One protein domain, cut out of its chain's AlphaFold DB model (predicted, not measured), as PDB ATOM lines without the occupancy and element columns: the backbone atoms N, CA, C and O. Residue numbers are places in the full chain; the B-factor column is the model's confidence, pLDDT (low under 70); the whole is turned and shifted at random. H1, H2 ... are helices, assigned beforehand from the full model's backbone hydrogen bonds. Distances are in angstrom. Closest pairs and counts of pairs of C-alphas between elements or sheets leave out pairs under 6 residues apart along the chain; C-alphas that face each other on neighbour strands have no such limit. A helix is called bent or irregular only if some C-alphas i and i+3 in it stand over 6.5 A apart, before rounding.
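What this domain is: This is residues 132 to 270 of the 276 residues of an uncharacterized protein of Roseibacillus sp (UniProt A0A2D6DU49). The core is one long helix, H5, which H1 crosses closely; H2 and H3 pack on H5, H9 and H10 lie along the way round it, and H4 sits at the corner where H5 begins. To one side, the hairpin of H7 and H8 makes a small lobe with H6, and H9 leads from this lobe back past H5. The printed part has 139 residues with ten named helices, H1 to H10 in chain order, and no named strand; the class is all helix. The whole is compact, with a radius of gyration of the C-alphas of 14.4 A and spans of 39 by 36 by 26 A.

Where its parts are: Find C-alpha 132 at (-31.548, -35.926, -40.521); from there H1 runs 23.1 A to residue 148. Next come H2, residues 154 to 163, 14.5 A long, H3, residues 173 to 179, and H4, residues 189 to 192. Look for C-alpha 197 at (-28.281, -31.310, -33.073), where H5 begins its 25.2 A to residue 214. After it stand H6, residues 219 to 223, H7, residues 225 to 233, and H8, residues 235 to 243. H7 is only just irregular: its C-alphas 228 and 231 are 7.0 A apart. H9, residues 247 to 258, spans 15.8 A, and H10, residues 262 to 268, ends at C-alpha 268, (-32.642, -25.993, -57.727).

How they stand to each other: Start at H5, the hub, which touches seven helices. H1 touches it at a steep tilt of 66 degrees, the C-alphas of Gly 136 and Gly 204 being closest at 3.6 A. H1 and H2 form a helical hairpin, closest at the C-alphas of Glu 147 and Phe 154, 5.7 A. H2 touches residues 202 to 206 of H5, closest at C-alphas 161 and 202, 5.6 A. H4 and H5 only just touch, and only at the corner, with 3 pairs of C-alphas within 8 A. H9 is about perpendicular to H5 at 85 degrees; they only just touch, with C-alphas 207 and 254 closest at 6.6 A. The hairpin of H7 and H8 has its closest C-alphas at Asp 229 and Ala 238, 5.5 A, while H7 and H5 are apart. Every O i to N i+4 pair is within hydrogen-bond range in H1, H3, H6, H8 and H9; H2 has 5 of 6, H5 13 of 14, H7 1 of 5 beside 4 of 6 O i to N i+3 pairs, H10 1 of 3 beside 2 of 4, and H4 is too short for an i+4 pair.

The domain as a whole: Look to His 232 and Ser 263 for the two C-alphas farthest apart, 40.3 A. The printed part has no cut and no long link. Its mean pLDDT is 95.4, and no printed residue is under 70.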
ATOM      1  N   TRP A 132     -31.242 -36.793 -39.371       96.50
ATOM      2  CA  TRP A 132     -31.548 -35.926 -40.521       96.50
ATOM      3  C   TRP A 132     -32.847 -36.312 -41.237       96.50
ATOM      4  O   TRP A 132     -33.503 -35.440 -41.795       96.50
ATOM      5  N   ILE A 133     -33.209 -37.599 -41.249       97.50
ATOM      6  CA  ILE A 133     -34.454 -38.062 -41.872       97.50
ATOM      7  C   ILE A 133     -35.632 -37.659 -40.996       97.50
ATOM      8  O   ILE A 133     -36.613 -37.145 -41.515       97.50
ATOM      9  N   SER A 134     -35.516 -37.860 -39.679       96.19
ATOM     10  CA  SER A 134     -36.537 -37.446 -38.712       96.19
ATOM     11  C   SER A 134     -36.759 -35.934 -38.782       96.19
ATOM     12  O   SER A 134     -37.784 -35.475 -39.285       96.19
ATOM     13  N   GLU A 135     -35.760 -35.159 -38.361       96.75
ATOM     14  CA  GLU A 135     -35.891 -33.714 -38.165       96.75
ATOM     15  C   GLU A 135     -35.856 -32.926 -39.466       96.75
ATOM     16  O   GLU A 135     -36.563 -31.936 -39.633       96.75
ATOM     17  N   GLY A 136     -35.037 -33.358 -40.420       98.00
ATOM     18  CA  GLY A 136     -34.862 -32.649 -41.678       98.00
ATOM     19  C   GLY A 136     -36.073 -32.709 -42.590       98.00
ATOM     20  O   GLY A 136     -36.470 -31.680 -43.135       98.00
ATOM     21  N   MET A 137     -36.679 -33.891 -42.750       98.06
ATOM     22  CA  MET A 137     -37.888 -34.025 -43.571       98.06
ATOM     23  C   MET A 137     -39.080 -33.319 -42.914       98.06
ATOM     24  O   MET A 137     -39.854 -32.663 -43.614       98.06
ATOM     25  N   ALA A 138     -39.180 -33.359 -41.579       98.06
ATOM     26  CA  ALA A 138     -40.163 -32.578 -40.831       98.06
ATOM     27  C   ALA A 138     -39.953 -31.061 -41.031       98.06
ATOM     28  O   ALA A 138     -40.900 -30.355 -41.388       98.06
ATOM     29  N   THR A 139     -38.705 -30.580 -40.964       98.38
ATOM     30  CA  THR A 139     -38.341 -29.168 -41.202       98.38
ATOM     31  C   THR A 139     -38.660 -28.718 -42.632       98.38
ATOM     32  O   THR A 139     -39.200 -27.634 -42.836       98.38
ATOM     33  N   TYR A 140     -38.354 -29.543 -43.640       98.62
ATOM     34  CA  TYR A 140     -38.694 -29.243 -45.035       98.62
ATOM     35  C   TYR A 140     -40.210 -29.172 -45.231       98.62
ATOM     36  O   TYR A 140     -40.728 -28.208 -45.792       98.62
ATOM     37  N   SER A 141     -40.928 -30.197 -44.763       98.00
ATOM     38  CA  SER A 141     -42.372 -30.292 -44.980       98.00
ATOM     39  C   SER A 141     -43.140 -29.179 -44.271       98.00
ATOM     40  O   SER A 141     -44.064 -28.620 -44.852       98.00
ATOM     41  N   SER A 142     -42.730 -28.799 -43.056       97.12
ATOM     42  CA  SER A 142     -43.330 -27.679 -42.331       97.12
ATOM     43  C   SER A 142     -43.114 -26.368 -43.082       97.12
ATOM     44  O   SER A 142     -44.088 -25.661 -43.310       97.12
ATOM     45  N   ALA A 143     -41.904 -26.099 -43.589       97.88
ATOM     46  CA  ALA A 143     -41.640 -24.928 -44.429       97.88
ATOM     47  C   ALA A 143     -42.532 -24.885 -45.678       97.88
ATOM     48  O   ALA A 143     -43.134 -23.855 -45.989       97.88
ATOM     49  N   LYS A 144     -42.660 -26.019 -46.375       97.44
ATOM     50  CA  LYS A 144     -43.481 -26.108 -47.586       97.44
ATOM     51  C   LYS A 144     -44.967 -25.915 -47.285       97.44
ATOM     52  O   LYS A 144     -45.681 -25.232 -48.014       97.44
ATOM     53  N   PHE A 145     -45.455 -26.489 -46.190       96.25
ATOM     54  CA  PHE A 145     -46.846 -26.332 -45.779       96.25
ATOM     55  C   PHE A 145     -47.147 -24.924 -45.267       96.25
ATOM     56  O   PHE A 145     -48.235 -24.416 -45.525       96.25
ATOM     57  N   MET A 146     -46.194 -24.266 -44.608       96.75
ATOM     58  CA  MET A 146     -46.312 -22.863 -44.213       96.75
ATOM     59  C   MET A 146     -46.403 -21.937 -45.433       96.75
ATOM     60  O   MET A 146     -47.239 -21.032 -45.440       96.75
ATOM     61  N   GLU A 147     -45.652 -22.215 -46.503       96.81
ATOM     62  CA  GLU A 147     -45.821 -21.530 -47.792       96.81
ATOM     63  C   GLU A 147     -47.207 -21.777 -48.396       96.81
ATOM     64  O   GLU A 147     -47.888 -20.825 -48.775       96.81
ATOM     65  N   ASN A 148     -47.679 -23.026 -48.418       95.06
ATOM     66  CA  ASN A 148     -49.017 -23.355 -48.925       95.06
ATOM     67  C   ASN A 148     -50.143 -22.647 -48.141       95.06
ATOM     68  O   ASN A 148     -51.232 -22.429 -48.675       95.06
ATOM     69  N   LEU A 149     -49.896 -22.294 -46.876       95.44
ATOM     70  CA  LEU A 149     -50.798 -21.501 -46.034       95.44
ATOM     71  C   LEU A 149     -50.619 -19.981 -46.208       95.44
ATOM     72  O   LEU A 149     -51.380 -19.212 -45.618       95.44
ATOM     73  N   GLY A 150     -49.641 -19.534 -46.999       96.44
ATOM     74  CA  GLY A 150     -49.300 -18.123 -47.190       96.44
ATOM     75  C   GLY A 150     -48.647 -17.475 -45.967       96.44
ATOM     76  O   GLY A 150     -48.751 -16.262 -45.793       96.44
ATOM     77  N   LEU A 151     -48.026 -18.274 -45.094       96.06
ATOM     78  CA  LEU A 151     -47.429 -17.827 -43.829       96.06
ATOM     79  C   LEU A 151     -45.904 -17.676 -43.893       96.06
ATOM     80  O   LEU A 151     -45.321 -17.061 -43.001       96.06
ATOM     81  N   SER A 152     -45.260 -18.211 -44.928       95.44
ATOM     82  CA  SER A 152     -43.817 -18.094 -45.155       95.44
ATOM     83  C   SER A 152     -43.478 -18.111 -46.642       95.44
ATOM     84  O   SER A 152     -44.253 -18.610 -47.450       95.44
ATOM     85  N   ASP A 153     -42.292 -17.617 -46.984       97.25
ATOM     86  CA  ASP A 153     -41.662 -17.834 -48.288       97.25
ATOM     87  C   ASP A 153     -40.711 -19.033 -48.163       97.25
ATOM     88  O   ASP A 153     -39.792 -19.014 -47.336       97.25
ATOM     89  N   PHE A 154     -40.978 -20.111 -48.906       97.94
ATOM     90  CA  PHE A 154     -40.220 -21.354 -48.774       97.94
ATOM     91  C   PHE A 154     -38.773 -21.198 -49.253       97.94
ATOM     92  O   PHE A 154     -37.851 -21.656 -48.574       97.94
ATOM     93  N   GLU A 155     -38.548 -20.549 -50.396       97.88
ATOM     94  CA  GLU A 155     -37.207 -20.392 -50.963       97.88
ATOM     95  C   GLU A 155     -36.334 -19.497 -50.079       97.88
ATOM     96  O   GLU A 155     -35.187 -19.849 -49.776       97.88
ATOM     97  N   ASP A 156     -36.887 -18.379 -49.599       98.19
ATOM     98  CA  ASP A 156     -36.194 -17.503 -48.656       98.19
ATOM     99  C   ASP A 156     -35.873 -18.245 -47.351       98.19
ATOM    100  O   ASP A 156     -34.737 -18.196 -46.874       98.19
ATOM    101  N   TYR A 157     -36.814 -19.027 -46.810       98.19
ATOM    102  CA  TYR A 157     -36.563 -19.852 -45.626       98.19
ATOM    103  C   TYR A 157     -35.414 -20.849 -45.842       98.19
ATOM    104  O   TYR A 157     -34.498 -20.938 -45.016       98.19
ATOM    105  N   MET A 158     -35.402 -21.563 -46.972       98.62
ATOM    106  CA  MET A 158     -34.330 -22.506 -47.300       98.62
ATOM    107  C   MET A 158     -32.963 -21.804 -47.372       98.62
ATOM    108  O   MET A 158     -31.968 -22.333 -46.857       98.62
ATOM    109  N   LEU A 159     -32.898 -20.587 -47.926       98.56
ATOM    110  CA  LEU A 159     -31.688 -19.757 -47.914       98.56
ATOM    111  C   LEU A 159     -31.302 -19.303 -46.495       98.56
ATOM    112  O   LEU A 159     -30.116 -19.300 -46.137       98.56
ATOM    113  N   GLN A 160     -32.274 -18.945 -45.657       98.38
ATOM    114  CA  GLN A 160     -32.032 -18.544 -44.271       98.38
ATOM    115  C   GLN A 160     -31.427 -19.677 -43.434       98.38
ATOM    116  O   GLN A 160     -30.499 -19.413 -42.667       98.38
ATOM    117  N   LEU A 161     -31.827 -20.941 -43.631       98.38
ATOM    118  CA  LEU A 161     -31.168 -22.092 -42.982       98.38
ATOM    119  C   LEU A 161     -29.653 -22.107 -43.255       98.38
ATOM    120  O   LEU A 161     -28.846 -22.479 -42.396       98.38
ATOM    121  N   ARG A 162     -29.239 -21.654 -44.445       97.88
ATOM    122  CA  ARG A 162     -27.822 -21.603 -44.822       97.88
ATOM    123  C   ARG A 162     -27.065 -20.431 -44.229       97.88
ATOM    124  O   ARG A 162     -25.901 -20.593 -43.864       97.88
ATOM    125  N   THR A 163     -27.708 -19.273 -44.132       97.81
ATOM    126  CA  THR A 163     -27.036 -17.990 -43.873       97.81
ATOM    127  C   THR A 163     -27.208 -17.484 -42.437       97.81
ATOM    128  O   THR A 163     -26.257 -16.973 -41.832       97.81
ATOM    129  N   SER A 164     -28.398 -17.646 -41.856       97.19
ATOM    130  CA  SER A 164     -28.749 -17.163 -40.514       97.19
ATOM    131  C   SER A 164     -29.056 -18.288 -39.524       97.19
ATOM    132  O   SER A 164     -28.864 -18.090 -38.326       97.19
ATOM    133  N   GLY A 165     -29.467 -19.456 -40.025       95.69
ATOM    134  CA  GLY A 165     -30.021 -20.552 -39.232       95.69
ATOM    135  C   GLY A 165     -31.545 -20.496 -39.059       95.69
ATOM    136  O   GLY A 165     -32.095 -21.336 -38.354       95.69
ATOM    137  N   ALA A 166     -32.218 -19.530 -39.702       95.00
ATOM    138  CA  ALA A 166     -33.672 -19.322 -39.651       95.00
ATOM    139  C   ALA A 166     -34.242 -19.344 -38.210       95.00
ATOM    140  O   ALA A 166     -33.611 -18.811 -37.293       95.00
ATOM    141  N   ASN A 167     -35.424 -19.940 -38.010       90.56
ATOM    142  CA  ASN A 167     -36.041 -20.163 -36.694       90.56
ATOM    143  C   ASN A 167     -35.415 -21.341 -35.916       90.56
ATOM    144  O   ASN A 167     -35.672 -21.485 -34.726       90.56
ATOM    145  N   ILE A 168     -34.550 -22.142 -36.550       92.88
ATOM    146  CA  ILE A 168     -33.883 -23.292 -35.920       92.88
ATOM    147  C   ILE A 168     -32.759 -22.846 -34.971       92.88
ATOM    148  O   ILE A 168     -32.617 -23.366 -33.865       92.88
ATOM    149  N   GLY A 169     -31.942 -21.876 -35.391       91.31
ATOM    150  CA  GLY A 169     -30.898 -21.277 -34.560       91.31
ATOM    151  C   GLY A 169     -29.476 -21.415 -35.106       91.31
ATOM    152  O   GLY A 169     -29.238 -21.764 -36.258       91.31
ATOM    153  N   ARG A 170     -28.487 -21.071 -34.271       91.69
ATOM    154  CA  ARG A 170     -27.067 -20.986 -34.661       91.69
ATOM    155  C   ARG A 170     -26.272 -22.231 -34.226       91.69
ATOM    156  O   ARG A 170     -26.577 -22.813 -33.185       91.69
ATOM    157  N   PRO A 171     -25.193 -22.596 -34.947       93.75
ATOM    158  CA  PRO A 171     -24.682 -21.959 -36.165       93.75
ATOM    159  C   PRO A 171     -25.542 -22.278 -37.393       93.75
ATOM    160  O   PRO A 171     -26.114 -23.354 -37.475       93.75
ATOM    161  N   SER A 172     -25.564 -21.371 -38.371       95.75
ATOM    162  CA  SER A 172     -26.120 -21.653 -39.706       95.75
ATOM    163  C   SER A 172     -25.312 -22.734 -40.442       95.75
ATOM    164  O   SER A 172     -24.158 -22.997 -40.078       95.75
ATOM    165  N   ILE A 173     -25.856 -23.312 -41.523       96.44
ATOM    166  CA  ILE A 173     -25.135 -24.339 -42.306       96.44
ATOM    167  C   ILE A 173     -23.773 -23.823 -42.791       96.44
ATOM    168  O   ILE A 173     -22.765 -24.515 -42.642       96.44
ATOM    169  N   ASN A 174     -23.703 -22.603 -43.331       96.06
ATOM    170  CA  ASN A 174     -22.455 -22.075 -43.889       96.06
ATOM    171  C   ASN A 174     -21.394 -21.842 -42.805       96.06
ATOM    172  O   ASN A 174     -20.204 -22.105 -43.008       96.06
ATOM    173  N   GLU A 175     -21.806 -21.364 -41.630       95.06
ATOM    174  CA  GLU A 175     -20.901 -21.213 -40.490       95.06
ATOM    175  C   GLU A 175     -20.386 -22.558 -39.991       95.06
ATOM    176  O   GLU A 175     -19.206 -22.667 -39.644       95.06
ATOM    177  N   PHE A 176     -21.266 -23.555 -39.965       94.06
ATOM    178  CA  PHE A 176     -20.955 -24.902 -39.531       94.06
ATOM    179  C   PHE A 176     -19.977 -25.598 -40.485       94.06
ATOM    180  O   PHE A 176     -18.893 -25.997 -40.059       94.06
ATOM    181  N   LEU A 177     -20.285 -25.662 -41.784       93.62
ATOM    182  CA  LEU A 177     -19.447 -26.339 -42.785       93.62
ATOM    183  C   LEU A 177     -18.052 -25.712 -42.925       93.62
ATOM    184  O   LEU A 177     -17.092 -26.410 -43.251       93.62
ATOM    185  N   ARG A 178     -17.908 -24.413 -42.624       92.69
ATOM    186  CA  ARG A 178     -16.603 -23.734 -42.574       92.69
ATOM    187  C   ARG A 178     -15.735 -24.192 -41.397       92.69
ATOM    188  O   ARG A 178     -14.513 -24.184 -41.516       92.69
ATOM    189  N   LYS A 179     -16.341 -24.540 -40.257       89.62
ATOM    190  CA  LYS A 179     -15.632 -24.991 -39.043       89.62
ATOM    191  C   LYS A 179     -15.439 -26.509 -39.005       89.62
ATOM    192  O   LYS A 179     -14.441 -26.974 -38.466       89.62
ATOM    193  N   SER A 180     -16.359 -27.255 -39.609       86.69
ATOM    194  CA  SER A 180     -16.442 -28.714 -39.534       86.69
ATOM    195  C   SER A 180     -16.292 -29.339 -40.923       86.69
ATOM    196  O   SER A 180     -17.209 -29.964 -41.450       86.69
ATOM    197  N   SER A 181     -15.119 -29.174 -41.545       79.62
ATOM    198  CA  SER A 181     -14.897 -29.587 -42.941       79.62
ATOM    199  C   SER A 181     -15.107 -31.085 -43.187       79.62
ATOM    200  O   SER A 181     -15.525 -31.456 -44.278       79.62
ATOM    201  N   ASN A 182     -14.864 -31.931 -42.180       85.62
ATOM    202  CA  ASN A 182     -14.949 -33.395 -42.281       85.62
ATOM    203  C   ASN A 182     -16.306 -33.970 -41.841       85.62
ATOM    204  O   ASN A 182     -16.434 -35.186 -41.713       85.62
ATOM    205  N   TRP A 183     -17.286 -33.109 -41.565       88.50
ATOM    206  CA  TRP A 183     -18.611 -33.528 -41.122       88.50
ATOM    207  C   TRP A 183     -19.345 -34.365 -42.178       88.50
ATOM    208  O   TRP A 183     -19.180 -34.127 -43.376       88.50
ATOM    209  N   GLN A 184     -20.178 -35.307 -41.724       91.12
ATOM    210  CA  GLN A 184     -20.997 -36.184 -42.562       91.12
ATOM    211  C   GLN A 184     -22.439 -36.254 -42.045       91.12
ATOM    212  O   GLN A 184     -22.665 -36.421 -40.849       91.12
ATOM    213  N   LEU A 185     -23.412 -36.208 -42.962       93.50
ATOM    214  CA  LEU A 185     -24.852 -36.235 -42.652       93.50
ATOM    215  C   LEU A 185     -25.316 -37.513 -41.947       93.50
ATOM    216  O   LEU A 185     -26.343 -37.520 -41.281       93.50
ATOM    217  N   ASN A 186     -24.574 -38.603 -42.098       92.44
ATOM    218  CA  ASN A 186     -24.898 -39.901 -41.521       92.44
ATOM    219  C   ASN A 186     -24.158 -40.206 -40.208       92.44
ATOM    220  O   ASN A 186     -24.210 -41.350 -39.758       92.44
ATOM    221  N   ASP A 187     -23.457 -39.235 -39.620       91.31
ATOM    222  CA  ASP A 187     -22.715 -39.412 -38.367       91.31
ATOM    223  C   ASP A 187     -23.528 -38.962 -37.142       91.31
ATOM    224  O   ASP A 187     -23.379 -37.852 -36.625       91.31
ATOM    225  N   GLU A 188     -24.370 -39.862 -36.632       90.88
ATOM    226  CA  GLU A 188     -25.223 -39.621 -35.457       90.88
ATOM    227  C   GLU A 188     -24.458 -39.161 -34.197       90.88
ATOM    228  O   GLU A 188     -25.075 -38.588 -33.302       90.88
ATOM    229  N   GLY A 189     -23.127 -39.302 -34.133       87.06
ATOM    230  CA  GLY A 189     -22.330 -38.810 -33.009       87.06
ATOM    231  C   GLY A 189     -22.494 -37.306 -32.760       87.06
ATOM    232  O   GLY A 189     -22.507 -36.873 -31.611       87.06
ATOM    233  N   TYR A 190     -22.703 -36.503 -33.811       84.00
ATOM    234  CA  TYR A 190     -22.961 -35.059 -33.672       84.00
ATOM    235  C   TYR A 190     -24.304 -34.735 -33.010       84.00
ATOM    236  O   TYR A 190     -24.469 -33.659 -32.434       84.00
ATOM    237  N   TRP A 191     -25.264 -35.652 -33.125       85.25
ATOM    238  CA  TRP A 191     -26.534 -35.564 -32.422       85.25
ATOM    239  C   TRP A 191     -26.358 -35.987 -30.967       85.25
ATOM    240  O   TRP A 191     -26.793 -35.283 -30.062       85.25
ATOM    241  N   ASP A 192     -25.675 -37.110 -30.737       86.19
ATOM    242  CA  ASP A 192     -25.528 -37.702 -29.405       86.19
ATOM    243  C   ASP A 192     -24.727 -36.822 -28.434       86.19
ATOM    244  O   ASP A 192     -24.982 -36.847 -27.230       86.19
ATOM    245  N   THR A 193     -23.790 -36.003 -28.928       82.88
ATOM    246  CA  THR A 193     -23.107 -34.998 -28.092       82.88
ATOM    247  C   THR A 193     -23.984 -33.788 -27.766       82.88
ATOM    248  O   THR A 193     -23.652 -33.027 -26.858       82.88
ATOM    249  N   GLY A 194     -25.073 -33.580 -28.512       76.69
ATOM    250  CA  GLY A 194     -25.985 -32.443 -28.390       76.69
ATOM    251  C   GLY A 194     -25.422 -31.101 -28.873       76.69
ATOM    252  O   GLY A 194     -26.161 -30.125 -28.929       76.69
ATOM    253  N   GLU A 195     -24.140 -31.024 -29.243       78.38
ATOM    254  CA  GLU A 195     -23.478 -29.758 -29.597       78.38
ATOM    255  C   GLU A 195     -23.991 -29.175 -30.925       78.38
ATOM    256  O   GLU A 195     -24.039 -27.955 -31.101       78.38
ATOM    257  N   PHE A 196     -24.397 -30.048 -31.855       80.81
ATOM    258  CA  PHE A 196     -24.787 -29.673 -33.216       80.81
ATOM    259  C   PHE A 196     -26.103 -30.318 -33.673       80.81
ATOM    260  O   PHE A 196     -26.326 -30.468 -34.874       80.81
ATOM    261  N   ALA A 197     -26.993 -30.689 -32.746       84.81
ATOM    262  CA  ALA A 197     -28.281 -31.310 -33.073       84.81
ATOM    263  C   ALA A 197     -29.113 -30.461 -34.057       84.81
ATOM    264  O   ALA A 197     -29.655 -30.987 -35.025       84.81
ATOM    265  N   GLN A 198     -29.113 -29.136 -33.895       89.19
ATOM    266  CA  GLN A 198     -29.794 -28.165 -34.760       89.19
ATOM    267  C   GLN A 198     -29.369 -28.243 -36.235       89.19
ATOM    268  O   GLN A 198     -30.143 -27.941 -37.141       89.19
ATOM    269  N   VAL A 199     -28.144 -28.697 -36.510       88.44
ATOM    270  CA  VAL A 199     -27.642 -28.832 -37.881       88.44
ATOM    271  C   VAL A 199     -28.372 -29.951 -38.636       88.44
ATOM    272  O   VAL A 199     -28.531 -29.845 -39.850       88.44
ATOM    273  N   TYR A 200     -28.879 -30.978 -37.944       94.75
ATOM    274  CA  TYR A 200     -29.650 -32.064 -38.561       94.75
ATOM    275  C   TYR A 200     -30.985 -31.610 -39.148       94.75
ATOM    276  O   TYR A 200     -31.374 -32.104 -40.203       94.75
ATOM    277  N   TYR A 201     -31.628 -30.626 -38.522       97.31
ATOM    278  CA  TYR A 201     -32.842 -29.985 -39.024       97.31
ATOM    279  C   TYR A 201     -32.533 -29.255 -40.335       97.31
ATOM    280  O   TYR A 201     -33.120 -29.529 -41.380       97.31
ATOM    281  N   MET A 202     -31.522 -28.382 -40.306       97.75
ATOM    282  CA  MET A 202     -31.172 -27.526 -41.441       97.75
ATOM    283  C   MET A 202     -30.600 -28.315 -42.628       97.75
ATOM    284  O   MET A 202     -31.057 -28.167 -43.762       97.75
ATOM    285  N   LEU A 203     -29.592 -29.163 -42.390       97.62
ATOM    286  CA  LEU A 203     -28.981 -29.978 -43.445       97.62
ATOM    287  C   LEU A 203     -29.916 -31.082 -43.919       97.62
ATOM    288  O   LEU A 203     -29.913 -31.394 -45.106       97.62
ATOM    289  N   GLY A 204     -30.734 -31.640 -43.029       98.19
ATOM    290  CA  GLY A 204     -31.751 -32.609 -43.400       98.19
ATOM    291  C   GLY A 204     -32.865 -31.999 -44.267       98.19
ATOM    292  O   GLY A 204     -33.306 -32.635 -45.226       98.19
ATOM    293  N   ALA A 205     -33.258 -30.743 -44.026       98.69
ATOM    294  CA  ALA A 205     -34.191 -30.035 -44.904       98.69
ATOM    295  C   ALA A 205     -33.604 -29.849 -46.311       98.69
ATOM    296  O   ALA A 205     -34.248 -30.154 -47.313       98.69
ATOM    297  N   TRP A 206     -32.338 -29.438 -46.407       98.75
ATOM    298  CA  TRP A 206     -31.645 -29.334 -47.694       98.75
ATOM    299  C   TRP A 206     -31.396 -30.685 -48.375       98.75
ATOM    300  O   TRP A 206     -31.434 -30.769 -49.601       98.75
ATOM    301  N   ALA A 207     -31.166 -31.748 -47.607       98.69
ATOM    302  CA  ALA A 207     -31.099 -33.120 -48.107       98.69
ATOM    303  C   ALA A 207     -32.428 -33.547 -48.741       98.69
ATOM    304  O   ALA A 207     -32.437 -34.131 -49.822       98.69
ATOM    305  N   THR A 208     -33.542 -33.185 -48.110       98.75
ATOM    306  CA  THR A 208     -34.893 -33.404 -48.637       98.75
ATOM    307  C   THR A 208     -35.115 -32.615 -49.930       98.75
ATOM    308  O   THR A 208     -35.518 -33.187 -50.940       98.75
ATOM    309  N   ALA A 209     -34.727 -31.335 -49.950       98.75
ATOM    310  CA  ALA A 209     -34.763 -30.500 -51.152       98.75
ATOM    311  C   ALA A 209     -33.923 -31.083 -52.299       98.75
ATOM    312  O   ALA A 209     -34.344 -31.049 -53.450       98.75
ATOM    313  N   TYR A 210     -32.755 -31.655 -51.996       98.75
ATOM    314  CA  TYR A 210     -31.908 -32.313 -52.989       98.75
ATOM    315  C   TYR A 210     -32.593 -33.534 -53.615       98.75
ATOM    316  O   TYR A 210     -32.548 -33.702 -54.834       98.75
ATOM    317  N   LEU A 211     -33.238 -34.380 -52.802       98.69
ATOM    318  CA  LEU A 211     -33.993 -35.533 -53.304       98.69
ATOM    319  C   LEU A 211     -35.113 -35.090 -54.250       98.69
ATOM    320  O   LEU A 211     -35.250 -35.648 -55.335       98.69
ATOM    321  N   ILE A 212     -35.868 -34.063 -53.866       98.56
ATOM    322  CA  ILE A 212     -37.025 -33.608 -54.639       98.56
ATOM    323  C   ILE A 212     -36.578 -32.890 -55.915       98.56
ATOM    324  O   ILE A 212     -36.935 -33.289 -57.018       98.56
ATOM    325  N   HIS A 213     -35.734 -31.869 -55.785       98.00
ATOM    326  CA  HIS A 213     -35.479 -30.916 -56.869       98.00
ATOM    327  C   HIS A 213     -34.268 -31.269 -57.732       98.00
ATOM    328  O   HIS A 213     -34.263 -31.010 -58.930       98.00
ATOM    329  N   VAL A 214     -33.227 -31.887 -57.159       97.81
ATOM    330  CA  VAL A 214     -32.026 -32.261 -57.930       97.81
ATOM    331  C   VAL A 214     -32.159 -33.656 -58.523       97.81
ATOM    332  O   VAL A 214     -31.763 -33.882 -59.668       97.81
ATOM    333  N   LEU A 215     -32.700 -34.603 -57.754       97.38
ATOM    334  CA  LEU A 215     -32.936 -35.961 -58.247       97.38
ATOM    335  C   LEU A 215     -34.296 -36.122 -58.942       97.38
ATOM    336  O   LEU A 215     -34.522 -37.177 -59.530       97.38
ATOM    337  N   ASN A 216     -35.140 -35.082 -58.952       96.88
ATOM    338  CA  ASN A 216     -36.474 -35.082 -59.565       96.88
ATOM    339  C   ASN A 216     -37.362 -36.224 -59.046       96.88
ATOM    340  O   ASN A 216     -38.049 -36.887 -59.825       96.88
ATOM    341  N   ILE A 217     -37.307 -36.488 -57.738       98.19
ATOM    342  CA  ILE A 217     -38.206 -37.441 -57.085       98.19
ATOM    343  C   ILE A 217     -39.452 -36.684 -56.632       98.19
ATOM    344  O   ILE A 217     -39.349 -35.605 -56.055       98.19
ATOM    345  N   GLU A 218     -40.633 -37.245 -56.885       97.62
ATOM    346  CA  GLU A 218     -41.894 -36.623 -56.480       97.62
ATOM    347  C   GLU A 218     -41.920 -36.361 -54.962       97.62
ATOM    348  O   GLU A 218     -41.525 -37.216 -54.165       97.62
ATOM    349  N   GLU A 219     -42.397 -35.181 -54.557       97.31
ATOM    350  CA  GLU A 219     -42.441 -34.759 -53.148       97.31
ATOM    351  C   GLU A 219     -43.189 -35.773 -52.269       97.31
ATOM    352  O   GLU A 219     -42.726 -36.108 -51.176       97.31
ATOM    353  N   GLU A 220     -44.295 -36.330 -52.770       96.94
ATOM    354  CA  GLU A 220     -45.068 -37.361 -52.070       96.94
ATOM    355  C   GLU A 220     -44.250 -38.633 -51.821       96.94
ATOM    356  O   GLU A 220     -44.315 -39.213 -50.732       96.94
ATOM    357  N   ILE A 221     -43.404 -39.027 -52.774       98.12
ATOM    358  CA  ILE A 221     -42.521 -40.182 -52.614       98.12
ATOM    359  C   ILE A 221     -41.492 -39.915 -51.514       98.12
ATOM    360  O   ILE A 221     -41.263 -40.786 -50.673       98.12
ATOM    361  N   VAL A 222     -40.892 -38.718 -51.494       98.12
ATOM    362  CA  VAL A 222     -39.847 -38.345 -50.525       98.12
ATOM    363  C   VAL A 222     -40.398 -38.161 -49.115       98.12
ATOM    364  O   VAL A 222     -39.792 -38.631 -48.155       98.12
ATOM    365  N   LEU A 223     -41.537 -37.486 -48.971       97.62
ATOM    366  CA  LEU A 223     -42.087 -37.149 -47.659       97.62
ATOM    367  C   LEU A 223     -42.981 -38.249 -47.081       97.62
ATOM    368  O   LEU A 223     -43.180 -38.271 -45.870       97.62
ATOM    369  N   ARG A 224     -43.532 -39.151 -47.906       96.88
ATOM    370  CA  ARG A 224     -44.555 -40.106 -47.459       96.88
ATOM    371  C   ARG A 224     -44.329 -41.531 -47.943       96.88
ATOM    372  O   ARG A 224     -44.187 -42.424 -47.111       96.88
ATOM    373  N   ASP A 225     -44.315 -41.782 -49.247       97.38
ATOM    374  CA  ASP A 225     -44.589 -43.143 -49.736       97.38
ATOM    375  C   ASP A 225     -43.508 -44.162 -49.360       97.38
ATOM    376  O   ASP A 225     -43.809 -45.330 -49.098       97.38
ATOM    377  N   TRP A 226     -42.249 -43.729 -49.263       97.19
ATOM    378  CA  TRP A 226     -41.158 -44.623 -48.884       97.19
ATOM    379  C   TRP A 226     -41.231 -45.102 -47.426       97.19
ATOM    380  O   TRP A 226     -40.745 -46.198 -47.129       97.19
ATOM    381  N   TYR A 227     -41.882 -44.348 -46.532       97.62
ATOM    382  CA  TYR A 227     -42.059 -44.734 -45.129       97.62
ATOM    383  C   TYR A 227     -42.921 -45.987 -44.983       97.62
ATOM    384  O   TYR A 227     -42.636 -46.823 -44.127       97.62
ATOM    385  N   TYR A 228     -43.916 -46.181 -45.856       96.94
ATOM    386  CA  TYR A 228     -44.772 -47.372 -45.828       96.94
ATOM    387  C   TYR A 228     -43.993 -48.680 -46.035       96.94
ATOM    388  O   TYR A 228     -44.421 -49.737 -45.575       96.94
ATOM    389  N   ASP A 229     -42.833 -48.623 -46.691       97.56
ATOM    390  CA  ASP A 229     -41.986 -49.790 -46.922       97.56
ATOM    391  C   ASP A 229     -40.947 -50.031 -45.816       97.56
ATOM    392  O   ASP A 229     -40.394 -51.133 -45.743       97.56
ATOM    393  N   ILE A 230     -40.673 -49.056 -44.940       97.31
ATOM    394  CA  ILE A 230     -39.654 -49.185 -43.882       97.31
ATOM    395  C   ILE A 230     -39.932 -50.382 -42.955       97.31
ATOM    396  O   ILE A 230     -39.004 -51.175 -42.754       97.31
ATOM    397  N   PRO A 231     -41.165 -50.614 -42.448       94.00
ATOM    398  CA  PRO A 231     -41.445 -51.750 -41.565       94.00
ATOM    399  C   PRO A 231     -41.149 -53.122 -42.183       94.00
ATOM    400  O   PRO A 231     -40.868 -54.083 -41.461       94.00
ATOM    401  N   HIS A 232     -41.229 -53.230 -43.513       95.06
ATOM    402  CA  HIS A 232     -41.154 -54.498 -44.236       95.06
ATOM    403  C   HIS A 232     -39.803 -54.731 -44.913       95.06
ATOM    404  O   HIS A 232     -39.312 -55.859 -44.924       95.06
ATOM    405  N   LEU A 233     -39.207 -53.683 -45.484       97.44
ATOM    406  CA  LEU A 233     -37.966 -53.763 -46.257       97.44
ATOM    407  C   LEU A 233     -36.742 -53.293 -45.466       97.44
ATOM    408  O   LEU A 233     -35.623 -53.697 -45.777       97.44
ATOM    409  N   GLY A 234     -36.950 -52.443 -44.463       97.75
ATOM    410  CA  GLY A 234     -35.894 -51.663 -43.838       97.75
ATOM    411  C   GLY A 234     -35.572 -50.384 -44.618       97.75
ATOM    412  O   GLY A 234     -35.674 -50.324 -45.847       97.75
ATOM    413  N   LYS A 235     -35.168 -49.350 -43.879       97.50
ATOM    414  CA  LYS A 235     -34.860 -47.989 -44.334       97.50
ATOM    415  C   LYS A 235     -33.959 -47.962 -45.566       97.50
ATOM    416  O   LYS A 235     -34.284 -47.290 -46.538       97.50
ATOM    417  N   SER A 236     -32.854 -48.701 -45.569       97.88
ATOM    418  CA  SER A 236     -31.884 -48.681 -46.669       97.88
ATOM    419  C   SER A 236     -32.450 -49.264 -47.965       97.88
ATOM    420  O   SER A 236     -32.128 -48.788 -49.058       97.88
ATOM    421  N   ALA A 237     -33.277 -50.308 -47.866       98.38
ATOM    422  CA  ALA A 237     -33.906 -50.939 -49.023       98.38
ATOM    423  C   ALA A 237     -35.099 -50.119 -49.534       98.38
ATOM    424  O   ALA A 237     -35.213 -49.923 -50.744       98.38
ATOM    425  N   ALA A 238     -35.926 -49.587 -48.628       98.38
ATOM    426  CA  ALA A 238     -37.015 -48.669 -48.953       98.38
ATOM    427  C   ALA A 238     -36.482 -47.411 -49.657       98.38
ATOM    428  O   ALA A 238     -36.917 -47.091 -50.760       98.38
ATOM    429  N   PHE A 239     -35.451 -46.767 -49.098       98.50
ATOM    430  CA  PHE A 239     -34.819 -45.596 -49.708       98.50
ATOM    431  C   PHE A 239     -34.334 -45.892 -51.132       98.50
ATOM    432  O   PHE A 239     -34.612 -45.139 -52.057       98.50
ATOM    433  N   ARG A 240     -33.666 -47.030 -51.354       98.62
ATOM    434  CA  ARG A 240     -33.195 -47.399 -52.697       98.62
ATOM    435  C   ARG A 240     -34.333 -47.639 -53.683       98.62
ATOM    436  O   ARG A 240     -34.209 -47.253 -54.841       98.62
ATOM    437  N   LYS A 241     -35.406 -48.296 -53.235       98.56
ATOM    438  CA  LYS A 241     -36.589 -48.585 -54.054       98.56
ATOM    439  C   LYS A 241     -37.238 -47.296 -54.563       98.56
ATOM    440  O   LYS A 241     -37.604 -47.248 -55.731       98.56
ATOM    441  N   HIS A 242     -37.355 -46.289 -53.701       98.44
ATOM    442  CA  HIS A 242     -38.102 -45.059 -53.981       98.44
ATOM    443  C   HIS A 242     -37.248 -43.933 -54.562       98.44
ATOM    444  O   HIS A 242     -37.674 -43.261 -55.491       98.44
ATOM    445  N   MET A 243     -36.015 -43.764 -54.079       98.06
ATOM    446  CA  MET A 243     -35.124 -42.683 -54.522       98.06
ATOM    447  C   MET A 243     -34.255 -43.081 -55.726       98.06
ATOM    448  O   MET A 243     -33.597 -42.237 -56.328       98.06
ATOM    449  N   GLY A 244     -34.182 -44.373 -56.065       97.69
ATOM    450  CA  GLY A 244     -33.389 -44.878 -57.194       97.69
ATOM    451  C   GLY A 244     -31.871 -44.933 -56.961       97.69
ATOM    452  O   GLY A 244     -31.122 -45.274 -57.874       97.69
ATOM    453  N   LEU A 245     -31.397 -44.638 -55.746       98.38
ATOM    454  CA  LEU A 245     -29.991 -44.731 -55.338       98.38
ATOM    455  C   LEU A 245     -29.855 -45.218 -53.894       98.38
ATOM    456  O   LEU A 245     -30.774 -45.093 -53.089       98.38
ATOM    457  N   SER A 246     -28.704 -45.785 -53.538       98.44
ATOM    458  CA  SER A 246     -28.441 -46.168 -52.146       98.44
ATOM    459  C   SER A 246     -28.192 -44.950 -51.244       98.44
ATOM    460  O   SER A 246     -27.702 -43.920 -51.707       98.44
ATOM    461  N   LEU A 247     -28.428 -45.090 -49.932       97.75
ATOM    462  CA  LEU A 247     -28.101 -44.052 -48.940       97.75
ATOM    463  C   LEU A 247     -26.628 -43.610 -49.017       97.75
ATOM    464  O   LEU A 247     -26.339 -42.421 -48.995       97.75
ATOM    465  N   ASN A 248     -25.688 -44.543 -49.197       97.56
ATOM    466  CA  ASN A 248     -24.263 -44.213 -49.330       97.56
ATOM    467  C   ASN A 248     -23.947 -43.406 -50.599       97.56
ATOM    468  O   ASN A 248     -23.050 -42.563 -50.602       97.56
ATOM    469  N   GLU A 249     -24.641 -43.671 -51.706       98.50
ATOM    470  CA  GLU A 249     -24.510 -42.857 -52.918       98.50
ATOM    471  C   GLU A 249     -25.123 -41.476 -52.724       98.50
ATOM    472  O   GLU A 249     -24.510 -40.490 -53.133       98.50
ATOM    473  N   PHE A 250     -26.282 -41.412 -52.068       98.56
ATOM    474  CA  PHE A 250     -26.931 -40.167 -51.695       98.56
ATOM    475  C   PHE A 250     -26.015 -39.297 -50.830       98.56
ATOM    476  O   PHE A 250     -25.731 -38.172 -51.224       98.56
ATOM    477  N   TYR A 251     -25.462 -39.822 -49.731       98.19
ATOM    478  CA  TYR A 251     -24.605 -39.050 -48.824       98.19
ATOM    479  C   TYR A 251     -23.408 -38.422 -49.536       98.19
ATOM    480  O   TYR A 251     -23.125 -37.243 -49.340       98.19
ATOM    481  N   ARG A 252     -22.745 -39.165 -50.432       97.81
ATOM    482  CA  ARG A 252     -21.625 -38.627 -51.221       97.81
ATOM    483  C   ARG A 252     -22.061 -37.523 -52.184       97.81
ATOM    484  O   ARG A 252     -21.361 -36.526 -52.330       97.81
ATOM    485  N   LYS A 253     -23.185 -37.719 -52.877       98.38
ATOM    486  CA  LYS A 253     -23.712 -36.744 -53.844       98.38
ATOM    487  C   LYS A 253     -24.200 -35.472 -53.149       98.38
ATOM    488  O   LYS A 253     -23.899 -34.377 -53.616       98.38
ATOM    489  N   PHE A 254     -24.902 -35.626 -52.032       98.25
ATOM    490  CA  PHE A 254     -25.406 -34.519 -51.236       98.25
ATOM    491  C   PHE A 254     -24.273 -33.712 -50.596       98.25
ATOM    492  O   PHE A 254     -24.299 -32.489 -50.677       98.25
ATOM    493  N   ASP A 255     -23.247 -34.365 -50.037       97.50
ATOM    494  CA  ASP A 255     -22.082 -33.671 -49.469       97.50
ATOM    495  C   ASP A 255     -21.387 -32.773 -50.508       97.50
ATOM    496  O   ASP A 255     -21.099 -31.605 -50.240       97.50
ATOM    497  N   ALA A 256     -21.203 -33.277 -51.733       97.12
ATOM    498  CA  ALA A 256     -20.654 -32.483 -52.829       97.12
ATOM    499  C   ALA A 256     -21.569 -31.306 -53.213       97.12
ATOM    500  O   ALA A 256     -21.084 -30.205 -53.474       97.12
ATOM    501  N   PHE A 257     -22.886 -31.526 -53.233       98.06
ATOM    502  CA  PHE A 257     -23.863 -30.497 -53.572       98.06
ATOM    503  C   PHE A 257     -23.905 -29.370 -52.535       98.06
ATOM    504  O   PHE A 257     -23.791 -28.199 -52.900       98.06
ATOM    505  N   ILE A 258     -24.054 -29.714 -51.254       97.31
ATOM    506  CA  ILE A 258     -24.387 -28.753 -50.195       97.31
ATOM    507  C   ILE A 258     -23.241 -27.788 -49.874       97.31
ATOM    508  O   ILE A 258     -23.478 -26.691 -49.364       97.31
ATOM    509  N   ARG A 259     -22.005 -28.173 -50.214       96.50
ATOM    510  CA  ARG A 259     -20.783 -27.373 -50.037       96.50
ATOM    511  C   ARG A 259     -20.569 -26.310 -51.117       96.50
ATOM    512  O   ARG A 259     -19.605 -25.552 -51.030       96.50
ATOM    513  N   GLN A 260     -21.425 -26.254 -52.133       97.69
ATOM    514  CA  GLN A 260     -21.374 -25.199 -53.143       97.69
ATOM    515  C   GLN A 260     -21.848 -23.854 -52.571       97.69
ATOM    516  O   GLN A 260     -22.417 -23.784 -51.479       97.69
ATOM    517  N   ALA A 261     -21.590 -22.772 -53.311       97.56
ATOM    518  CA  ALA A 261     -22.045 -21.435 -52.944       97.56
ATOM    519  C   ALA A 261     -23.579 -21.346 -52.932       97.56
ATOM    520  O   ALA A 261     -24.247 -22.031 -53.709       97.56
ATOM    521  N   ASP A 262     -24.122 -20.451 -52.104       97.94
ATOM    522  CA  ASP A 262     -25.571 -20.247 -51.966       97.94
ATOM    523  C   ASP A 262     -26.236 -19.971 -53.323       97.94
ATOM    524  O   ASP A 262     -27.231 -20.601 -53.662       97.94
ATOM    525  N   SER A 263     -25.610 -19.143 -54.168       96.62
ATOM    526  CA  SER A 263     -26.102 -18.837 -55.520       96.62
ATOM    527  C   SER A 263     -26.161 -20.039 -56.466       96.62
ATOM    528  O   SER A 263     -26.785 -19.937 -57.509       96.62
ATOM    529  N   VAL A 264     -25.463 -21.138 -56.160       97.56
ATOM    530  CA  VAL A 264     -25.481 -22.368 -56.965       97.56
ATOM    531  C   VAL A 264     -26.517 -23.341 -56.416       97.56
ATOM    532  O   VAL A 264     -27.295 -23.895 -57.181       97.56
ATOM    533  N   VAL A 265     -26.561 -23.548 -55.095       97.38
ATOM    534  CA  VAL A 265     -27.537 -24.480 -54.502       97.38
ATOM    535  C   VAL A 265     -28.971 -23.966 -54.594       97.38
ATOM    536  O   VAL A 265     -29.878 -24.782 -54.674       97.38
ATOM    537  N   MET A 266     -29.185 -22.646 -54.622       97.94
ATOM    538  CA  MET A 266     -30.522 -22.056 -54.769       97.94
ATOM    539  C   MET A 266     -31.111 -22.234 -56.176       97.94
ATOM    540  O   MET A 266     -32.328 -22.204 -56.324       97.94
ATOM    541  N   GLN A 267     -30.288 -22.517 -57.194       97.19
ATOM    542  CA  GLN A 267     -30.763 -22.732 -58.571       97.19
ATOM    543  C   GLN A 267     -31.696 -23.940 -58.708       97.19
ATOM    544  O   GLN A 267     -32.382 -24.070 -59.714       97.19
ATOM    545  N   ILE A 268     -31.749 -24.828 -57.709       96.56
ATOM    546  CA  ILE A 268     -32.642 -25.993 -57.727       96.56
ATOM    547  C   ILE A 268     -34.124 -25.599 -57.702       96.56
ATOM    548  O   ILE A 268     -34.962 -26.406 -58.087       96.56
ATOM    549  N   PHE A 269     -34.442 -24.380 -57.257       95.44
ATOM    550  CA  PHE A 269     -35.805 -23.848 -57.238       95.44
ATOM    551  C   PHE A 269     -36.133 -23.024 -58.501       95.44
ATOM    552  O   PHE A 269     -37.301 -22.827 -58.841       95.44
ATOM    553  N   GLU A 270     -35.114 -22.619 -59.272       83.12
ATOM    554  CA  GLU A 270     -35.240 -21.841 -60.510       83.12
ATOM    555  C   GLU A 270     -35.767 -22.725 -61.661       83.12
ATOM    556  O   GLU A 270     -35.034 -23.167 -62.544       83.12
TER     557      GLU A 270